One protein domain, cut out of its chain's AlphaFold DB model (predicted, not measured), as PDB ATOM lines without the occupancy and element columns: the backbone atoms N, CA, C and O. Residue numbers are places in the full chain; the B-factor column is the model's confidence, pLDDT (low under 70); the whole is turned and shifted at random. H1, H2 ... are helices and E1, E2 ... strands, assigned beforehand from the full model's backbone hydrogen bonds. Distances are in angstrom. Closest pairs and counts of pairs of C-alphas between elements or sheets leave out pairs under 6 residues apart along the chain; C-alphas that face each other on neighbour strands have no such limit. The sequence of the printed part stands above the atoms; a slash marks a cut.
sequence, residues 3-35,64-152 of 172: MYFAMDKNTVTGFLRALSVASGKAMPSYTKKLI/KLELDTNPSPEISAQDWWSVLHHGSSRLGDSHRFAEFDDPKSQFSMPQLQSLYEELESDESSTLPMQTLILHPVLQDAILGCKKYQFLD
ATOM      1  N   MET A   3      -7.058 -29.657 -22.306       54.00
ATOM      2  CA  MET A   3      -7.867 -30.823 -22.666       54.00
ATOM      3  C   MET A   3      -8.897 -31.243 -21.601       54.00
ATOM      4  O   MET A   3      -9.770 -32.049 -21.907       54.00
ATOM      5  N   TYR A   4      -8.902 -30.658 -20.391       52.88
ATOM      6  CA  TYR A   4     -10.087 -30.753 -19.517       52.88
ATOM      7  C   TYR A   4     -11.279 -30.007 -20.105       52.88
ATOM      8  O   TYR A   4     -12.413 -30.408 -19.879       52.88
ATOM      9  N   PHE A   5     -11.051 -28.945 -20.882       51.75
ATOM     10  CA  PHE A   5     -12.141 -28.253 -21.559       51.75
ATOM     11  C   PHE A   5     -12.716 -29.086 -22.704       51.75
ATOM     12  O   PHE A   5     -13.904 -28.956 -22.965       51.75
ATOM     13  N   ALA A   6     -11.942 -30.018 -23.277       51.88
ATOM     14  CA  ALA A   6     -12.432 -31.041 -24.204       51.88
ATOM     15  C   ALA A   6     -13.351 -32.091 -23.540       51.88
ATOM     16  O   ALA A   6     -14.036 -32.829 -24.248       51.88
ATOM     17  N   MET A   7     -13.432 -32.131 -22.201       57.78
ATOM     18  CA  MET A   7     -14.369 -32.965 -21.431       57.78
ATOM     19  C   MET A   7     -15.777 -32.354 -21.409       57.78
ATOM     20  O   MET A   7     -16.385 -32.162 -20.356       57.78
ATOM     21  N   ASP A   8     -16.291 -32.006 -22.578       63.59
ATOM     22  CA  ASP A   8     -17.673 -31.586 -22.753       63.59
ATOM     23  C   ASP A   8     -18.454 -32.752 -23.380       63.59
ATOM     24  O   ASP A   8     -17.898 -33.569 -24.119       63.59
ATOM     25  N   LYS A   9     -19.762 -32.844 -23.105       65.62
ATOM     26  CA  LYS A   9     -20.642 -33.822 -23.772       65.62
ATOM     27  C   LYS A   9     -20.567 -33.674 -25.293       65.62
ATOM     28  O   LYS A   9     -20.831 -34.625 -26.024       65.62
ATOM     29  N   ASN A  10     -20.235 -32.473 -25.762       72.50
ATOM     30  CA  ASN A  10     -19.899 -32.204 -27.145       72.50
ATOM     31  C   ASN A  10     -18.396 -31.931 -27.294       72.50
ATOM     32  O   ASN A  10     -17.921 -30.849 -26.958       72.50
ATOM     33  N   THR A  11     -17.666 -32.882 -27.876       71.62
ATOM     34  CA  THR A  11     -16.211 -32.772 -28.071       71.62
ATOM     35  C   THR A  11     -15.802 -31.541 -28.873       71.62
ATOM     36  O   THR A  11     -14.767 -30.950 -28.590       71.62
ATOM     37  N   VAL A  12     -16.637 -31.100 -29.818       76.50
ATOM     38  CA  VAL A  12     -16.391 -29.891 -30.614       76.50
ATOM     39  C   VAL A  12     -16.479 -28.643 -29.739       76.50
ATOM     40  O   VAL A  12     -15.592 -27.800 -29.767       76.50
ATOM     41  N   THR A  13     -17.517 -28.545 -28.906       78.62
ATOM     42  CA  THR A  13     -17.672 -27.442 -27.945       78.62
ATOM     43  C   THR A  13     -16.509 -27.407 -26.962       78.62
ATOM     44  O   THR A  13     -15.996 -26.334 -26.643       78.62
ATOM     45  N   GLY A  14     -16.064 -28.577 -26.508       77.88
ATOM     46  CA  GLY A  14     -14.931 -28.669 -25.607       77.88
ATOM     47  C   GLY A  14     -13.603 -28.270 -26.259       77.88
ATOM     48  O   GLY A  14     -12.818 -27.535 -25.661       77.88
ATOM     49  N   PHE A  15     -13.387 -28.675 -27.511       80.31
ATOM     50  CA  PHE A  15     -12.240 -28.255 -28.312       80.31
ATOM     51  C   PHE A  15     -12.225 -26.737 -28.534       80.31
ATOM     52  O   PHE A  15     -11.217 -26.084 -28.279       80.31
ATOM     53  N   LEU A  16     -13.360 -26.146 -28.920       82.88
ATOM     54  CA  LEU A  16     -13.488 -24.694 -29.081       82.88
ATOM     55  C   LEU A  16     -13.221 -23.953 -27.766       82.88
ATOM     56  O   LEU A  16     -12.586 -22.904 -27.761       82.88
ATOM     57  N   ARG A  17     -13.642 -24.505 -26.625       81.50
ATOM     58  CA  ARG A  17     -13.318 -23.925 -25.317       81.50
ATOM     59  C   ARG A  17     -11.819 -24.008 -25.015       81.50
ATOM     60  O   ARG A  17     -11.258 -23.033 -24.528       81.50
ATOM     61  N   ALA A  18     -11.162 -25.125 -25.328       82.94
ATOM     62  CA  ALA A  18      -9.711 -25.250 -25.198       82.94
ATOM     63  C   ALA A  18      -8.976 -24.221 -26.074       82.94
ATOM     64  O   ALA A  18      -8.087 -23.525 -25.589       82.94
ATOM     65  N   LEU A  19      -9.415 -24.055 -27.323       85.62
ATOM     66  CA  LEU A  19      -8.869 -23.070 -28.256       85.62
ATOM     67  C   LEU A  19      -9.118 -21.628 -27.803       85.62
ATOM     68  O   LEU A  19      -8.256 -20.769 -27.970       85.62
ATOM     69  N   SER A  20     -10.260 -21.368 -27.165       86.88
ATOM     70  CA  SER A  20     -10.570 -20.065 -26.575       86.88
ATOM     71  C   SER A  20      -9.582 -19.686 -25.474       86.88
ATOM     72  O   SER A  20      -9.137 -18.544 -25.398       86.88
ATOM     73  N   VAL A  21      -9.198 -20.658 -24.644       85.00
ATOM     74  CA  VAL A  21      -8.217 -20.438 -23.577       85.00
ATOM     75  C   VAL A  21      -6.798 -20.334 -24.140       85.00
ATOM     76  O   VAL A  21      -6.043 -19.491 -23.667       85.00
ATOM     77  N   ALA A  22      -6.440 -21.139 -25.146       85.69
ATOM     78  CA  ALA A  22      -5.126 -21.084 -25.793       85.69
ATOM     79  C   ALA A  22      -4.867 -19.733 -26.475       85.69
ATOM     80  O   ALA A  22      -3.870 -19.081 -26.194       85.69
ATOM     81  N   SER A  23      -5.814 -19.295 -27.305       86.38
ATOM     82  CA  SER A  23      -5.712 -18.044 -28.067       86.38
ATOM     83  C   SER A  23      -6.035 -16.789 -27.250       86.38
ATOM     84  O   SER A  23      -5.836 -15.672 -27.727       86.38
ATOM     85  N   GLY A  24      -6.610 -16.941 -26.050       83.81
ATOM     86  CA  GLY A  24      -7.141 -15.828 -25.258       83.81
ATOM     87  C   GLY A  24      -8.334 -15.111 -25.906       83.81
ATOM     88  O   GLY A  24      -8.704 -14.020 -25.467       83.81
ATOM     89  N   LYS A  25      -8.939 -15.691 -26.950       86.62
ATOM     90  CA  LYS A  25     -10.056 -15.113 -27.714       86.62
ATOM     91  C   LYS A  25     -11.329 -15.911 -27.463       86.62
ATOM     92  O   LYS A  25     -11.296 -17.133 -27.347       86.62
ATOM     93  N   ALA A  26     -12.481 -15.247 -27.395       82.44
ATOM     94  CA  ALA A  26     -13.760 -15.945 -27.282       82.44
ATOM     95  C   ALA A  26     -14.036 -16.736 -28.571       82.44
ATOM     96  O   ALA A  26     -14.068 -16.151 -29.655       82.44
ATOM     97  N   MET A  27     -14.217 -18.057 -28.463       83.94
ATOM     98  CA  MET A  27     -14.586 -18.871 -29.622       83.94
ATOM     99  C   MET A  27     -16.098 -18.829 -29.887       83.94
ATOM    100  O   MET A  27     -16.880 -18.752 -28.933       83.94
ATOM    101  N   PRO A  28     -16.517 -18.930 -31.162       76.56
ATOM    102  CA  PRO A  28     -17.913 -19.065 -31.549       76.56
ATOM    103  C   PRO A  28     -18.636 -20.151 -30.765       76.56
ATOM    104  O   PRO A  28     -18.102 -21.241 -30.535       76.56
ATOM    105  N   SER A  29     -19.903 -19.887 -30.446       67.56
ATOM    106  CA  SER A  29     -20.796 -20.958 -30.027       67.56
ATOM    107  C   SER A  29     -21.131 -21.837 -31.225       67.56
ATOM    108  O   SER A  29     -21.444 -21.343 -32.306       67.56
ATOM    109  N   TYR A  30     -21.067 -23.147 -31.016       66.62
ATOM    110  CA  TYR A  30     -21.476 -24.126 -32.010       66.62
ATOM    111  C   TYR A  30     -22.943 -24.497 -31.793       66.62
ATOM    112  O   TYR A  30     -23.288 -25.124 -30.786       66.62
ATOM    113  N   THR A  31     -23.801 -24.150 -32.751       56.91
ATOM    114  CA  THR A  31     -25.184 -24.622 -32.812       56.91
ATOM    115  C   THR A  31     -25.221 -25.908 -33.648       56.91
ATOM    116  O   THR A  31     -24.893 -25.947 -34.831       56.91
ATOM    117  N   LYS A  32     -25.552 -27.037 -33.005       53.12
ATOM    118  CA  LYS A  32     -25.622 -28.352 -33.663       53.12
ATOM    119  C   LYS A  32     -26.674 -28.339 -34.783       53.12
ATOM    120  O   LYS A  32     -27.854 -28.536 -34.520       53.12
ATOM    121  N   LYS A  33     -26.230 -28.294 -36.036       44.59
ATOM    122  CA  LYS A  33     -26.800 -29.134 -37.101       44.59
ATOM    123  C   LYS A  33     -25.787 -30.212 -37.462       44.59
ATOM    124  O   LYS A  33     -25.211 -30.229 -38.543       44.59
ATOM    125  N   LEU A  34     -25.525 -31.097 -36.504       43.88
ATOM    126  CA  LEU A  34     -24.745 -32.299 -36.754       43.88
ATOM    127  C   LEU A  34     -25.634 -33.245 -37.572       43.88
ATOM    128  O   LEU A  34     -26.506 -33.904 -37.016       43.88
ATOM    129  N   ILE A  35     -25.445 -33.286 -38.889       43.34
ATOM    130  CA  ILE A  35     -25.819 -34.478 -39.649       43.34
ATOM    131  C   ILE A  35     -24.781 -35.514 -39.227       43.34
ATOM    132  O   ILE A  35     -23.625 -35.461 -39.644       43.34
ATOM    133  N   LYS A  64     -19.921 -30.139 -41.089       55.78
ATOM    134  CA  LYS A  64     -20.617 -28.878 -41.388       55.78
ATOM    135  C   LYS A  64     -20.770 -28.077 -40.091       55.78
ATOM    136  O   LYS A  64     -21.738 -28.240 -39.349       55.78
ATOM    137  N   LEU A  65     -19.757 -27.276 -39.776       61.03
ATOM    138  CA  LEU A  65     -19.734 -26.372 -38.630       61.03
ATOM    139  C   LEU A  65     -20.256 -24.995 -39.058       61.03
ATOM    140  O   LEU A  65     -19.551 -24.233 -39.708       61.03
ATOM    141  N   GLU A  66     -21.505 -24.687 -38.706       58.69
ATOM    142  CA  GLU A  66     -22.044 -23.326 -38.802       58.69
ATOM    143  C   GLU A  66     -21.618 -22.568 -37.526       58.69
ATOM    144  O   GLU A  66     -21.953 -22.971 -36.410       58.69
ATOM    145  N   LEU A  67     -20.771 -21.544 -37.686       64.88
ATOM    146  CA  LEU A  67     -20.250 -20.698 -36.605       64.88
ATOM    147  C   LEU A  67     -21.015 -19.371 -36.600       64.88
ATOM    148  O   LEU A  67     -20.892 -18.593 -37.542       64.88
ATOM    149  N   ASP A  68     -21.741 -19.085 -35.519       61.22
ATOM    150  CA  ASP A  68     -22.659 -17.934 -35.432       61.22
ATOM    151  C   ASP A  68     -21.986 -16.578 -35.110       61.22
ATOM    152  O   ASP A  68     -22.673 -15.578 -34.903       61.22
ATOM    153  N   THR A  69     -20.652 -16.485 -35.057       57.75
ATOM    154  CA  THR A  69     -19.960 -15.224 -34.718       57.75
ATOM    155  C   THR A  69     -19.301 -14.552 -35.916       57.75
ATOM    156  O   THR A  69     -18.365 -15.095 -36.502       57.75
ATOM    157  N   ASN A  70     -19.735 -13.316 -36.184       58.97
ATOM    158  CA  ASN A  70     -18.999 -12.302 -36.938       58.97
ATOM    159  C   ASN A  70     -18.574 -11.171 -35.977       58.97
ATOM    160  O   ASN A  70     -19.450 -10.618 -35.307       58.97
ATOM    161  N   PRO A  71     -17.282 -10.794 -35.906       67.44
ATOM    162  CA  PRO A  71     -16.151 -11.356 -36.651       67.44
ATOM    163  C   PRO A  71     -15.703 -12.725 -36.111       67.44
ATOM    164  O   PRO A  71     -15.758 -12.986 -34.909       67.44
ATOM    165  N   SER A  72     -15.249 -13.601 -37.012       80.44
ATOM    166  CA  SER A  72     -14.628 -14.874 -36.633       80.44
ATOM    167  C   SER A  72     -13.286 -14.601 -35.950       80.44
ATOM    168  O   SER A  72     -12.488 -13.840 -36.496       80.44
ATOM    169  N   PRO A  73     -12.990 -15.223 -34.796       84.81
ATOM    170  CA  PRO A  73     -11.715 -15.011 -34.134       84.81
ATOM    171  C   PRO A  73     -10.575 -15.549 -34.999       84.81
ATOM    172  O   PRO A  73     -10.681 -16.621 -35.600       84.81
ATOM    173  N   GLU A  74      -9.491 -14.788 -35.051       88.94
ATOM    174  CA  GLU A  74      -8.254 -15.163 -35.728       88.94
ATOM    175  C   GLU A  74      -7.414 -16.053 -34.813       88.94
ATOM    176  O   GLU A  74      -7.189 -15.714 -33.648       88.94
ATOM    177  N   ILE A  75      -6.939 -17.177 -35.327       89.31
ATOM    178  CA  ILE A  75      -6.210 -18.193 -34.573       89.31
ATOM    179  C   ILE A  75      -4.863 -18.415 -35.234       89.31
ATOM    180  O   ILE A  75      -4.793 -18.475 -36.459       89.31
ATOM    181  N   SER A  76      -3.804 -18.520 -34.434       89.94
ATOM    182  CA  SER A  76      -2.467 -18.824 -34.942       89.94
ATOM    183  C   SER A  76      -2.208 -20.327 -35.019       89.94
ATOM    184  O   SER A  76      -2.812 -21.126 -34.294       89.94
ATOM    185  N   ALA A  77      -1.229 -20.719 -35.837       88.25
ATOM    186  CA  ALA A  77      -0.721 -22.091 -35.847       88.25
ATOM    187  C   ALA A  77      -0.224 -22.526 -34.453       88.25
ATOM    188  O   ALA A  77      -0.413 -23.676 -34.058       88.25
ATOM    189  N   GLN A  78       0.338 -21.590 -33.676       87.44
ATOM    190  CA  GLN A  78       0.806 -21.838 -32.313       87.44
ATOM    191  C   GLN A  78      -0.347 -22.160 -31.356       87.44
ATOM    192  O   GLN A  78      -0.211 -23.056 -30.524       87.44
ATOM    193  N   ASP A  79      -1.483 -21.471 -31.478       88.50
ATOM    194  CA  ASP A  79      -2.662 -21.741 -30.650       88.50
ATOM    195  C   ASP A  79      -3.186 -23.156 -30.917       88.50
ATOM    196  O   ASP A  79      -3.421 -23.915 -29.975       88.50
ATOM    197  N   TRP A  80      -3.279 -23.553 -32.190       86.06
ATOM    198  CA  TRP A  80      -3.638 -24.919 -32.586       86.06
ATOM    199  C   TRP A  80      -2.666 -25.954 -32.047       86.06
ATOM    200  O   TRP A  80      -3.083 -26.927 -31.417       86.06
ATOM    201  N   TRP A  81      -1.372 -25.725 -32.261       85.38
ATOM    202  CA  TRP A  81      -0.332 -26.617 -31.778       85.38
ATOM    203  C   TRP A  81      -0.423 -26.781 -30.260       85.38
ATOM    204  O   TRP A  81      -0.430 -27.907 -29.766       85.38
ATOM    205  N   SER A  82      -0.605 -25.677 -29.527       83.94
ATOM    206  CA  SER A  82      -0.709 -25.688 -28.069       83.94
ATOM    207  C   SER A  82      -1.908 -26.484 -27.563       83.94
ATOM    208  O   SER A  82      -1.769 -27.164 -26.556       83.94
ATOM    209  N   VAL A  83      -3.056 -26.457 -28.252       81.62
ATOM    210  CA  VAL A  83      -4.237 -27.254 -27.881       81.62
ATOM    211  C   VAL A  83      -3.995 -28.737 -28.144       81.62
ATOM    212  O   VAL A  83      -4.301 -29.560 -27.282       81.62
ATOM    213  N   LEU A  84      -3.432 -29.077 -29.307       78.88
ATOM    214  CA  LEU A  84      -3.198 -30.467 -29.717       78.88
ATOM    215  C   LEU A  84      -2.090 -31.149 -28.901       78.88
ATOM    216  O   LEU A  84      -2.170 -32.348 -28.655       78.88
ATOM    217  N   HIS A  85      -1.114 -30.374 -28.424       76.12
ATOM    218  CA  HIS A  85       0.035 -30.839 -27.638       76.12
ATOM    219  C   HIS A  85      -0.064 -30.394 -26.168       76.12
ATOM    220  O   HIS A  85       0.924 -30.354 -25.428       76.12
ATOM    221  N   HIS A  86      -1.260 -30.007 -25.698       69.38
ATOM    222  CA  HIS A  86      -1.402 -29.558 -24.315       69.38
ATOM    223  C   HIS A  86      -1.243 -30.738 -23.353       69.38
ATOM    224  O   HIS A  86      -2.197 -31.472 -23.097       69.38
ATOM    225  N   GLY A  87      -0.080 -30.844 -22.712       55.59
ATOM    226  CA  GLY A  87       0.199 -31.886 -21.718       55.59
ATOM    227  C   GLY A  87       1.059 -33.039 -22.227       55.59
ATOM    228  O   GLY A  87       1.157 -34.042 -21.521       55.59
ATOM    229  N   SER A  88       1.705 -32.882 -23.386       53.75
ATOM    230  CA  SER A  88       2.752 -33.777 -23.874       53.75
ATOM    231  C   SER A  88       3.777 -34.046 -22.771       53.75
ATOM    232  O   SER A  88       4.477 -33.149 -22.297       53.75
ATOM    233  N   SER A  89       3.818 -35.303 -22.334       50.19
ATOM    234  CA  SER A  89       4.708 -35.849 -21.309       50.19
ATOM    235  C   SER A  89       4.585 -35.239 -19.902       50.19
ATOM    236  O   SER A  89       5.460 -34.536 -19.395       50.19
ATOM    237  N   ARG A  90       3.544 -35.646 -19.169       47.84
ATOM    238  CA  ARG A  90       3.776 -36.037 -17.771       47.84
ATOM    239  C   ARG A  90       4.069 -37.532 -17.771       47.84
ATOM    240  O   ARG A  90       3.210 -38.305 -18.188       47.84
ATOM    241  N   LEU A  91       5.276 -37.926 -17.347       42.94
ATOM    242  CA  LEU A  91       5.647 -39.335 -17.162       42.94
ATOM    243  C   LEU A  91       4.498 -40.071 -16.451       42.94
ATOM    244  O   LEU A  91       4.195 -39.760 -15.300       42.94
ATOM    245  N   GLY A  92       3.856 -41.009 -17.150       49.47
ATOM    246  CA  GLY A  92       2.746 -41.813 -16.630       49.47
ATOM    247  C   GLY A  92       1.365 -41.539 -17.239       49.47
ATOM    248  O   GLY A  92       0.453 -42.309 -16.954       49.47
ATOM    249  N   ASP A  93       1.183 -40.513 -18.080       50.56
ATOM    250  CA  ASP A  93      -0.074 -40.334 -18.826       50.56
ATOM    251  C   ASP A  93      -0.069 -41.229 -20.074       50.56
ATOM    252  O   ASP A  93       0.572 -40.952 -21.091       50.56
ATOM    253  N   SER A  94      -0.713 -42.387 -19.954       47.16
ATOM    254  CA  SER A  94      -0.740 -43.395 -20.999       47.16
ATOM    255  C   SER A  94      -1.748 -43.029 -22.097       47.16
ATOM    256  O   SER A  94      -2.960 -43.033 -21.886       47.16
ATOM    257  N   HIS A  95      -1.216 -42.820 -23.302       52.09
ATOM    258  CA  HIS A  95      -1.854 -43.062 -24.606       52.09
ATOM    259  C   HIS A  95      -2.868 -42.068 -25.174       52.09
ATOM    260  O   HIS A  95      -3.227 -42.225 -26.339       52.09
ATOM    261  N   ARG A  96      -3.318 -41.037 -24.455       52.59
ATOM    262  CA  ARG A  96      -4.415 -40.210 -24.988       52.59
ATOM    263  C   ARG A  96      -3.997 -39.193 -26.059       52.59
ATOM    264  O   ARG A  96      -4.764 -38.975 -26.984       52.59
ATOM    265  N   PHE A  97      -2.799 -38.608 -25.981       53.94
ATOM    266  CA  PHE A  97      -2.319 -37.596 -26.950       53.94
ATOM    267  C   PHE A  97      -0.989 -37.949 -27.621       53.94
ATOM    268  O   PHE A  97      -0.474 -37.173 -28.418       53.94
ATOM    269  N   ALA A  98      -0.475 -39.156 -27.370       57.66
ATOM    270  CA  ALA A  98       0.769 -39.630 -27.972       57.66
ATOM    271  C   ALA A  98       0.721 -39.656 -29.516       57.66
ATOM    272  O   ALA A  98       1.761 -39.560 -30.155       57.66
ATOM    273  N   GLU A  99      -0.477 -39.749 -30.114       60.94
ATOM    274  CA  GLU A  99      -0.676 -39.668 -31.571       60.94
ATOM    275  C   GLU A  99      -0.337 -38.278 -32.147       60.94
ATOM    276  O   GLU A  99       0.084 -38.169 -33.299       60.94
ATOM    277  N   PHE A 100      -0.502 -37.211 -31.357       62.31
ATOM    278  CA  PHE A 100      -0.112 -35.854 -31.753       62.31
ATOM    279  C   PHE A 100       1.368 -35.580 -31.465       62.31
ATOM    280  O   PHE A 100       1.992 -34.840 -32.213       62.31
ATOM    281  N   ASP A 101       1.944 -36.250 -30.462       64.06
ATOM    282  CA  ASP A 101       3.350 -36.098 -30.057       64.06
ATOM    283  C   ASP A 101       4.369 -36.760 -31.008       64.06
ATOM    284  O   ASP A 101       5.578 -36.619 -30.804       64.06
ATOM    285  N   ASP A 102       3.923 -37.473 -32.050       66.94
ATOM    286  CA  ASP A 102       4.833 -37.976 -33.081       66.94
ATOM    287  C   ASP A 102       5.428 -36.784 -33.861       66.94
ATOM    288  O   ASP A 102       4.680 -36.000 -34.451       66.94
ATOM    289  N   PRO A 103       6.763 -36.627 -33.943       65.44
ATOM    290  CA  PRO A 103       7.384 -35.604 -34.787       65.44
ATOM    291  C   PRO A 103       7.016 -35.726 -36.277       65.44
ATOM    292  O   PRO A 103       7.214 -34.774 -37.029       65.44
ATOM    293  N   LYS A 104       6.476 -36.871 -36.717       68.69
ATOM    294  CA  LYS A 104       5.917 -37.085 -38.062       68.69
ATOM    295  C   LYS A 104       4.405 -36.865 -38.141       68.69
ATOM    296  O   LYS A 104       3.809 -37.120 -39.187       68.69
ATOM    297  N   SER A 105       3.776 -36.413 -37.061       74.06
ATOM    298  CA  SER A 105       2.351 -36.119 -37.033       74.06
ATOM    299  C   SER A 105       2.016 -35.012 -38.031       74.06
ATOM    300  O   SER A 105       2.723 -34.002 -38.142       74.06
ATOM    301  N   GLN A 106       0.880 -35.169 -38.708       76.94
ATOM    302  CA  GLN A 106       0.271 -34.135 -39.553       76.94
ATOM    303  C   GLN A 106      -0.093 -32.859 -38.771       76.94
ATOM    304  O   GLN A 106      -0.425 -31.839 -39.361       76.94
ATOM    305  N   PHE A 107      -0.023 -32.918 -37.440       80.75
ATOM    306  CA  PHE A 107      -0.286 -31.809 -36.530       80.75
ATOM    307  C   PHE A 107       0.985 -31.203 -35.926       80.75
ATOM    308  O   PHE A 107       0.902 -30.323 -35.071       80.75
ATOM    309  N   SER A 108       2.163 -31.655 -36.361       83.81
ATOM    310  CA  SER A 108       3.429 -31.033 -35.984       83.81
ATOM    311  C   SER A 108       3.471 -29.568 -36.430       83.81
ATOM    312  O   SER A 108       2.854 -29.182 -37.424       83.81
ATOM    313  N   MET A 109       4.220 -28.736 -35.701       85.38
ATOM    314  CA  MET A 109       4.309 -27.301 -35.996       85.38
ATOM    315  C   MET A 109       4.694 -26.992 -37.459       85.38
ATOM    316  O   MET A 109       4.038 -26.140 -38.051       85.38
ATOM    317  N   PRO A 110       5.660 -27.694 -38.097       86.25
ATOM    318  CA  PRO A 110       5.986 -27.454 -39.506       86.25
ATOM    319  C   PRO A 110       4.827 -27.763 -40.463       86.25
ATOM    320  O   PRO A 110       4.630 -27.050 -41.440       86.25
ATOM    321  N   GLN A 111       4.039 -28.806 -40.180       86.38
ATOM    322  CA  GLN A 111       2.873 -29.165 -40.997       86.38
ATOM    323  C   GLN A 111       1.741 -28.152 -40.818       86.38
ATOM    324  O   GLN A 111       1.116 -27.745 -41.792       86.38
ATOM    325  N   LEU A 112       1.522 -27.680 -39.586       86.31
ATOM    326  CA  LEU A 112       0.571 -26.602 -39.319       86.31
ATOM    327  C   LEU A 112       0.987 -25.295 -40.004       86.31
ATOM    328  O   LEU A 112       0.129 -24.608 -40.539       86.31
ATOM    329  N   GLN A 113       2.276 -24.958 -40.036       87.50
ATOM    330  CA  GLN A 113       2.765 -23.784 -40.766       87.50
ATOM    331  C   GLN A 113       2.536 -23.919 -42.272       87.50
ATOM    332  O   GLN A 113       1.952 -23.020 -42.866       87.50
ATOM    333  N   SER A 114       2.886 -25.066 -42.861       87.88
ATOM    334  CA  SER A 114       2.626 -25.342 -44.279       87.88
ATOM    335  C   SER A 114       1.136 -25.253 -44.626       87.88
ATOM    336  O   SER A 114       0.789 -24.780 -45.702       87.88
ATOM    337  N   LEU A 115       0.252 -25.678 -43.719       87.81
ATOM    338  CA  LEU A 115      -1.198 -25.563 -43.884       87.81
ATOM    339  C   LEU A 115      -1.670 -24.101 -43.858       87.81
ATOM    340  O   LEU A 115      -2.594 -23.736 -44.577       87.81
ATOM    341  N   TYR A 116      -1.055 -23.257 -43.032       88.44
ATOM    342  CA  TYR A 116      -1.368 -21.825 -42.998       88.44
ATOM    343  C   TYR A 116      -0.848 -21.109 -44.250       88.44
ATOM    344  O   TYR A 116      -1.535 -20.235 -44.771       88.44
ATOM    345  N   GLU A 117       0.319 -21.506 -44.757       87.19
ATOM    346  CA  GLU A 117       0.849 -21.031 -46.040       87.19
ATOM    347  C   GLU A 117      -0.062 -21.435 -47.213       87.19
ATOM    348  O   GLU A 117      -0.341 -20.612 -48.081       87.19
ATOM    349  N   GLU A 118      -0.590 -22.666 -47.217       86.69
ATOM    350  CA  GLU A 118      -1.547 -23.144 -48.232       86.69
ATOM    351  C   GLU A 118      -2.856 -22.341 -48.232       86.69
ATOM    352  O   GLU A 118      -3.437 -22.092 -49.286       86.69
ATOM    353  N   LEU A 119      -3.314 -21.903 -47.058       84.38
ATOM    354  CA  LEU A 119      -4.532 -21.107 -46.899       84.38
ATOM    355  C   LEU A 119      -4.332 -19.605 -47.203       84.38
ATOM    356  O   LEU A 119      -5.139 -18.790 -46.758       84.38
ATOM    357  N   GLU A 120      -3.285 -19.254 -47.962       69.75
ATOM    358  CA  GLU A 120      -2.931 -17.889 -48.394       69.75
ATOM    359  C   GLU A 120      -2.792 -16.900 -47.224       69.75
ATOM    360  O   GLU A 120      -3.215 -15.743 -47.281       69.75
ATOM    361  N   SER A 121      -2.184 -17.355 -46.127       66.44
ATOM    362  CA  SER A 121      -1.843 -16.489 -44.999       66.44
ATOM    363  C   SER A 121      -0.579 -15.677 -45.309       66.44
ATOM    364  O   SER A 121       0.495 -15.937 -44.770       66.44
ATOM    365  N   ASP A 122      -0.698 -14.693 -46.201       55.69
ATOM    366  CA  ASP A 122       0.389 -13.763 -46.518       55.69
ATOM    367  C   ASP A 122       0.640 -12.836 -45.309       55.69
ATOM    368  O   ASP A 122      -0.212 -12.035 -44.924       55.69
ATOM    369  N   GLU A 123       1.803 -12.987 -44.669       54.47
ATOM    370  CA  GLU A 123       2.303 -12.266 -43.474       54.47
ATOM    371  C   GLU A 123       1.535 -12.438 -42.152       54.47
ATOM    372  O   GLU A 123       2.140 -12.408 -41.075       54.47
ATOM    373  N   SER A 124       0.219 -12.627 -42.190       57.28
ATOM    374  CA  SER A 124      -0.578 -12.861 -40.991       57.28
ATOM    375  C   SER A 124      -0.247 -14.244 -40.433       57.28
ATOM    376  O   SER A 124      -0.562 -15.260 -41.032       57.28
ATOM    377  N   SER A 125       0.345 -14.333 -39.246       76.31
ATOM    378  CA  SER A 125       0.532 -15.620 -38.542       76.31
ATOM    379  C   SER A 125      -0.781 -16.223 -38.003       76.31
ATOM    380  O   SER A 125      -0.761 -17.142 -37.179       76.31
ATOM    381  N   THR A 126      -1.928 -15.687 -38.433       85.62
ATOM    382  CA  THR A 126      -3.258 -15.993 -37.913       85.62
ATOM    383  C   THR A 126      -4.311 -16.068 -39.016       85.62
ATOM    384  O   THR A 126      -4.339 -15.233 -39.915       85.62
ATOM    385  N   LEU A 127      -5.233 -17.021 -38.903       87.44
ATOM    386  CA  LEU A 127      -6.340 -17.206 -39.841       87.44
ATOM    387  C   LEU A 127      -7.685 -17.215 -39.106       87.44
ATOM    388  O   LEU A 127      -7.759 -17.676 -37.962       87.44
ATOM    389  N   PRO A 128      -8.777 -16.744 -39.731       87.69
ATOM    390  CA  PRO A 128     -10.107 -16.851 -39.148       87.69
ATOM    391  C   PRO A 128     -10.482 -18.309 -38.865       87.69
ATOM    392  O   PRO A 128     -10.334 -19.182 -39.721       87.69
ATOM    393  N   MET A 129     -11.046 -18.570 -37.684       84.38
ATOM    394  CA  MET A 129     -11.522 -19.905 -37.300       84.38
ATOM    395  C   MET A 129     -12.474 -20.526 -38.335       84.38
ATOM    396  O   MET A 129     -12.414 -21.729 -38.579       84.38
ATOM    397  N   GLN A 130     -13.330 -19.722 -38.972       83.06
ATOM    398  CA  GLN A 130     -14.220 -20.181 -40.043       83.06
ATOM    399  C   GLN A 130     -13.464 -20.754 -41.251       83.06
ATOM    400  O   GLN A 130     -13.910 -21.748 -41.812       83.06
ATOM    401  N   THR A 131     -12.321 -20.182 -41.628       84.88
ATOM    402  CA  THR A 131     -11.482 -20.707 -42.715       84.88
ATOM    403  C   THR A 131     -10.818 -22.011 -42.287       84.88
ATOM    404  O   THR A 131     -10.878 -23.017 -42.990       84.88
ATOM    405  N   LEU A 132     -10.250 -22.021 -41.080       86.25
ATOM    406  CA  LEU A 132      -9.516 -23.161 -40.532       86.25
ATOM    407  C   LEU A 132     -10.400 -24.403 -40.373       86.25
ATOM    408  O   LEU A 132      -9.993 -25.516 -40.693       86.25
ATOM    409  N   ILE A 133     -11.643 -24.231 -39.928       81.50
ATOM    410  CA  ILE A 133     -12.551 -25.352 -39.664       81.50
ATOM    411  C   ILE A 133     -13.075 -26.033 -40.932       81.50
ATOM    412  O   ILE A 133     -13.633 -27.127 -40.853       81.50
ATOM    413  N   LEU A 134     -12.915 -25.400 -42.095       82.69
ATOM    414  CA  LEU A 134     -13.238 -25.993 -43.392       82.69
ATOM    415  C   LEU A 134     -12.113 -26.901 -43.903       82.69
ATOM    416  O   LEU A 134     -12.365 -27.739 -44.767       82.69
ATOM    417  N   HIS A 135     -10.902 -26.776 -43.353       84.94
ATOM    418  CA  HIS A 135      -9.757 -27.560 -43.788       84.94
ATOM    419  C   HIS A 135      -9.866 -29.025 -43.313       84.94
ATOM    420  O   HIS A 135      -9.981 -29.260 -42.104       84.94
ATOM    421  N   PRO A 136      -9.775 -30.032 -44.210       83.25
ATOM    422  CA  PRO A 136      -9.950 -31.446 -43.861       83.25
ATOM    423  C   PRO A 136      -9.050 -31.929 -42.716       83.25
ATOM    424  O   PRO A 136      -9.528 -32.574 -41.789       83.25
ATOM    425  N   VAL A 137      -7.770 -31.539 -42.721       84.06
ATOM    426  CA  VAL A 137      -6.809 -31.913 -41.662       84.06
ATOM    427  C   VAL A 137      -7.261 -31.411 -40.284       84.06
ATOM    428  O   VAL A 137      -7.202 -32.141 -39.297       84.06
ATOM    429  N   LEU A 138      -7.768 -30.178 -40.199       84.25
ATOM    430  CA  LEU A 138      -8.213 -29.595 -38.932       84.25
ATOM    431  C   LEU A 138      -9.569 -30.161 -38.490       84.25
ATOM    432  O   LEU A 138      -9.811 -30.325 -37.292       84.25
ATOM    433  N   GLN A 139     -10.433 -30.543 -39.434       82.56
ATOM    434  CA  GLN A 139     -11.645 -31.306 -39.127       82.56
ATOM    435  C   GLN A 139     -11.309 -32.674 -38.535       82.56
ATOM    436  O   GLN A 139     -11.915 -33.070 -37.537       82.56
ATOM    437  N   ASP A 140     -10.312 -33.362 -39.092       80.06
ATOM    438  CA  ASP A 140      -9.830 -34.637 -38.568       80.06
ATOM    439  C   ASP A 140      -9.242 -34.488 -37.161       80.06
ATOM    440  O   ASP A 140      -9.477 -35.355 -36.321       80.06
ATOM    441  N   ALA A 141      -8.578 -33.370 -36.845       78.62
ATOM    442  CA  ALA A 141      -8.129 -33.078 -35.479       78.62
ATOM    443  C   ALA A 141      -9.311 -33.017 -34.489       78.62
ATOM    444  O   ALA A 141      -9.299 -33.651 -33.429       78.62
ATOM    445  N   ILE A 142     -10.374 -32.294 -34.854       78.56
ATOM    446  CA  ILE A 142     -11.582 -32.135 -34.027       78.56
ATOM    447  C   ILE A 142     -12.345 -33.464 -33.902       78.56
ATOM    448  O   ILE A 142     -12.875 -33.789 -32.835       78.56
ATOM    449  N   LEU A 143     -12.414 -34.260 -34.972       74.62
ATOM    450  CA  LEU A 143     -13.040 -35.585 -34.953       74.62
ATOM    451  C   LEU A 143     -12.215 -36.603 -34.173       74.62
ATOM    452  O   LEU A 143     -12.792 -37.400 -33.433       74.62
ATOM    453  N   GLY A 144     -10.888 -36.549 -34.279       69.12
ATOM    454  CA  GLY A 144      -9.961 -37.303 -33.440       69.12
ATOM    455  C   GLY A 144     -10.237 -37.055 -31.961       69.12
ATOM    456  O   GLY A 144     -10.243 -38.005 -31.176       69.12
ATOM    457  N   CYS A 145     -10.669 -35.833 -31.610       65.88
ATOM    458  CA  CYS A 145     -11.090 -35.520 -30.248       65.88
ATOM    459  C   CYS A 145     -12.273 -36.353 -29.717       65.88
ATOM    460  O   CYS A 145     -12.475 -36.410 -28.508       65.88
ATOM    461  N   LYS A 146     -13.054 -37.026 -30.576       57.62
ATOM    462  CA  LYS A 146     -14.162 -37.912 -30.165       57.62
ATOM    463  C   LYS A 146     -13.704 -39.242 -29.578       57.62
ATOM    464  O   LYS A 146     -14.412 -39.794 -28.742       57.62
ATOM    465  N   LYS A 147     -12.538 -39.754 -29.988       55.78
ATOM    466  CA  LYS A 147     -11.973 -41.006 -29.444       55.78
ATOM    467  C   LYS A 147     -11.571 -40.869 -27.974       55.78
ATOM    468  O   LYS A 147     -11.372 -41.853 -27.272       55.78
ATOM    469  N   TYR A 148     -11.483 -39.636 -27.500       54.59
ATOM    470  CA  TYR A 148     -11.120 -39.272 -26.148       54.59
ATOM    471  C   TYR A 148     -12.345 -39.312 -25.231       54.59
ATOM    472  O   TYR A 148     -12.719 -38.295 -24.650       54.59
ATOM    473  N   GLN A 149     -12.979 -40.477 -25.099       49.00
ATOM    474  CA  GLN A 149     -14.000 -40.710 -24.076       49.00
ATOM    475  C   GLN A 149     -13.351 -40.949 -22.704       49.00
ATOM    476  O   GLN A 149     -12.188 -41.338 -22.603       49.00
ATOM    477  N   PHE A 150     -14.104 -40.657 -21.640       51.28
ATOM    478  CA  PHE A 150     -13.706 -40.947 -20.263       51.28
ATOM    479  C   PHE A 150     -13.281 -42.414 -20.139       51.28
ATOM    480  O   PHE A 150     -14.006 -43.302 -20.588       51.28
ATOM    481  N   LEU A 151     -12.155 -42.664 -19.465       52.41
ATOM    482  CA  LEU A 151     -11.946 -43.963 -18.839       52.41
ATOM    483  C   LEU A 151     -13.145 -44.166 -17.906       52.41
ATOM    484  O   LEU A 151     -13.417 -43.291 -17.076       52.41
ATOM    485  N   ASP A 152     -13.905 -45.247 -18.077       56.09
ATOM    486  CA  ASP A 152     -14.997 -45.545 -17.157       56.09
ATOM    487  C   ASP A 152     -14.380 -45.881 -15.798       56.09
ATOM    488  O   ASP A 152     -14.020 -47.015 -15.516       56.09
TER     489      ASP A 152
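Overview. This is residues 3 to 35 and 64 to 152 of the 172 residues of an uncharacterized protein of Ciona intestinalis (UniProt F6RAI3). Four helices cross one another steeply in a series, H5 on H1, H1 on H2 and H2 on H3, and a very short pair of strands, E1 and E2, lies to one side, with E1 leading straight into H2 and E2 straight into the small helix H4. A long loop joins H2 to H3, and its residues 90 to 95 stick out from the body. The printed part has 122 residues, with five named helices and two named strands in the order H1, E1, H2, H3, E2, H4, H5; the two strands make an antiparallel sheet in the order E1, E2. The class is mostly helix, though under half of the residues are in named elements. The whole is compact, with a radius of gyration of the C-alphas of 14.2 A, and rounded, with spans of 40 by 32 by 27 A.

Arrangement. H1, residues 11 to 23, touches H2, residues 77 to 84, with its residues 18 to 23 alone. Their closest C-alphas are those of Ser 23 and Asp 79, 5.4 A apart, and they run opposite ways at a steep tilt of 49 degrees. With residues 11 to 15 alone H1 touches residues 142 to 146 of H5, residues 136 to 147; the closest C-alphas, of Thr 11 and Lys 146, are 5.9 A apart, at a steep tilt of 65 degrees, opposite ways. E1, residues 74 to 76, and E2, residues 126 to 128, are antiparallel neighbours, with N 75 and O 127 at 2.8 A and N 127 and O 75 at 2.9 A, within hydrogen-bond range. H2 touches H3, residues 109 to 118, closest at the C-alphas of Ala 77 and Leu 112, 5.8 A, at a steep tilt of 49 degrees, opposite ways. H2 and H5 are near each other, while H1 and H3 are apart. H4, residues 129 to 132, is close to but not clearly touching H5, with the C-alphas of Leu 132 and Leu 138 closest at 6.8 A. Every O i to N i+4 pair is within hydrogen-bond range in H1, H2 and H3, and 6 of 8 are in H5; H4 is too short for such a pair.

Along the chain. H1 begins at C-alpha 11, (-16.211, -32.772, -28.071), and is 18.1 A long. E1 is 6.9 A, H2 10.7 A, H3 14.2 A, E2 7.0 A and H4 5.0 A long. H5, 17.4 A, ends at C-alpha 147, (-11.973, -41.006, -29.444).

Size, cuts and confidence. The C-alphas of Asp 122 and Asp 152, the two farthest apart, are 45.9 A apart. Residues 36 to 63 are not printed; C-alphas 35 and 64 are 7.8 A apart across the cut. The link from H2 to H3, 24 residues, is long. Mean pLDDT of the printed part is 71.5, and 55 residues are under 70, among them 86 to 104 and 144 to 152.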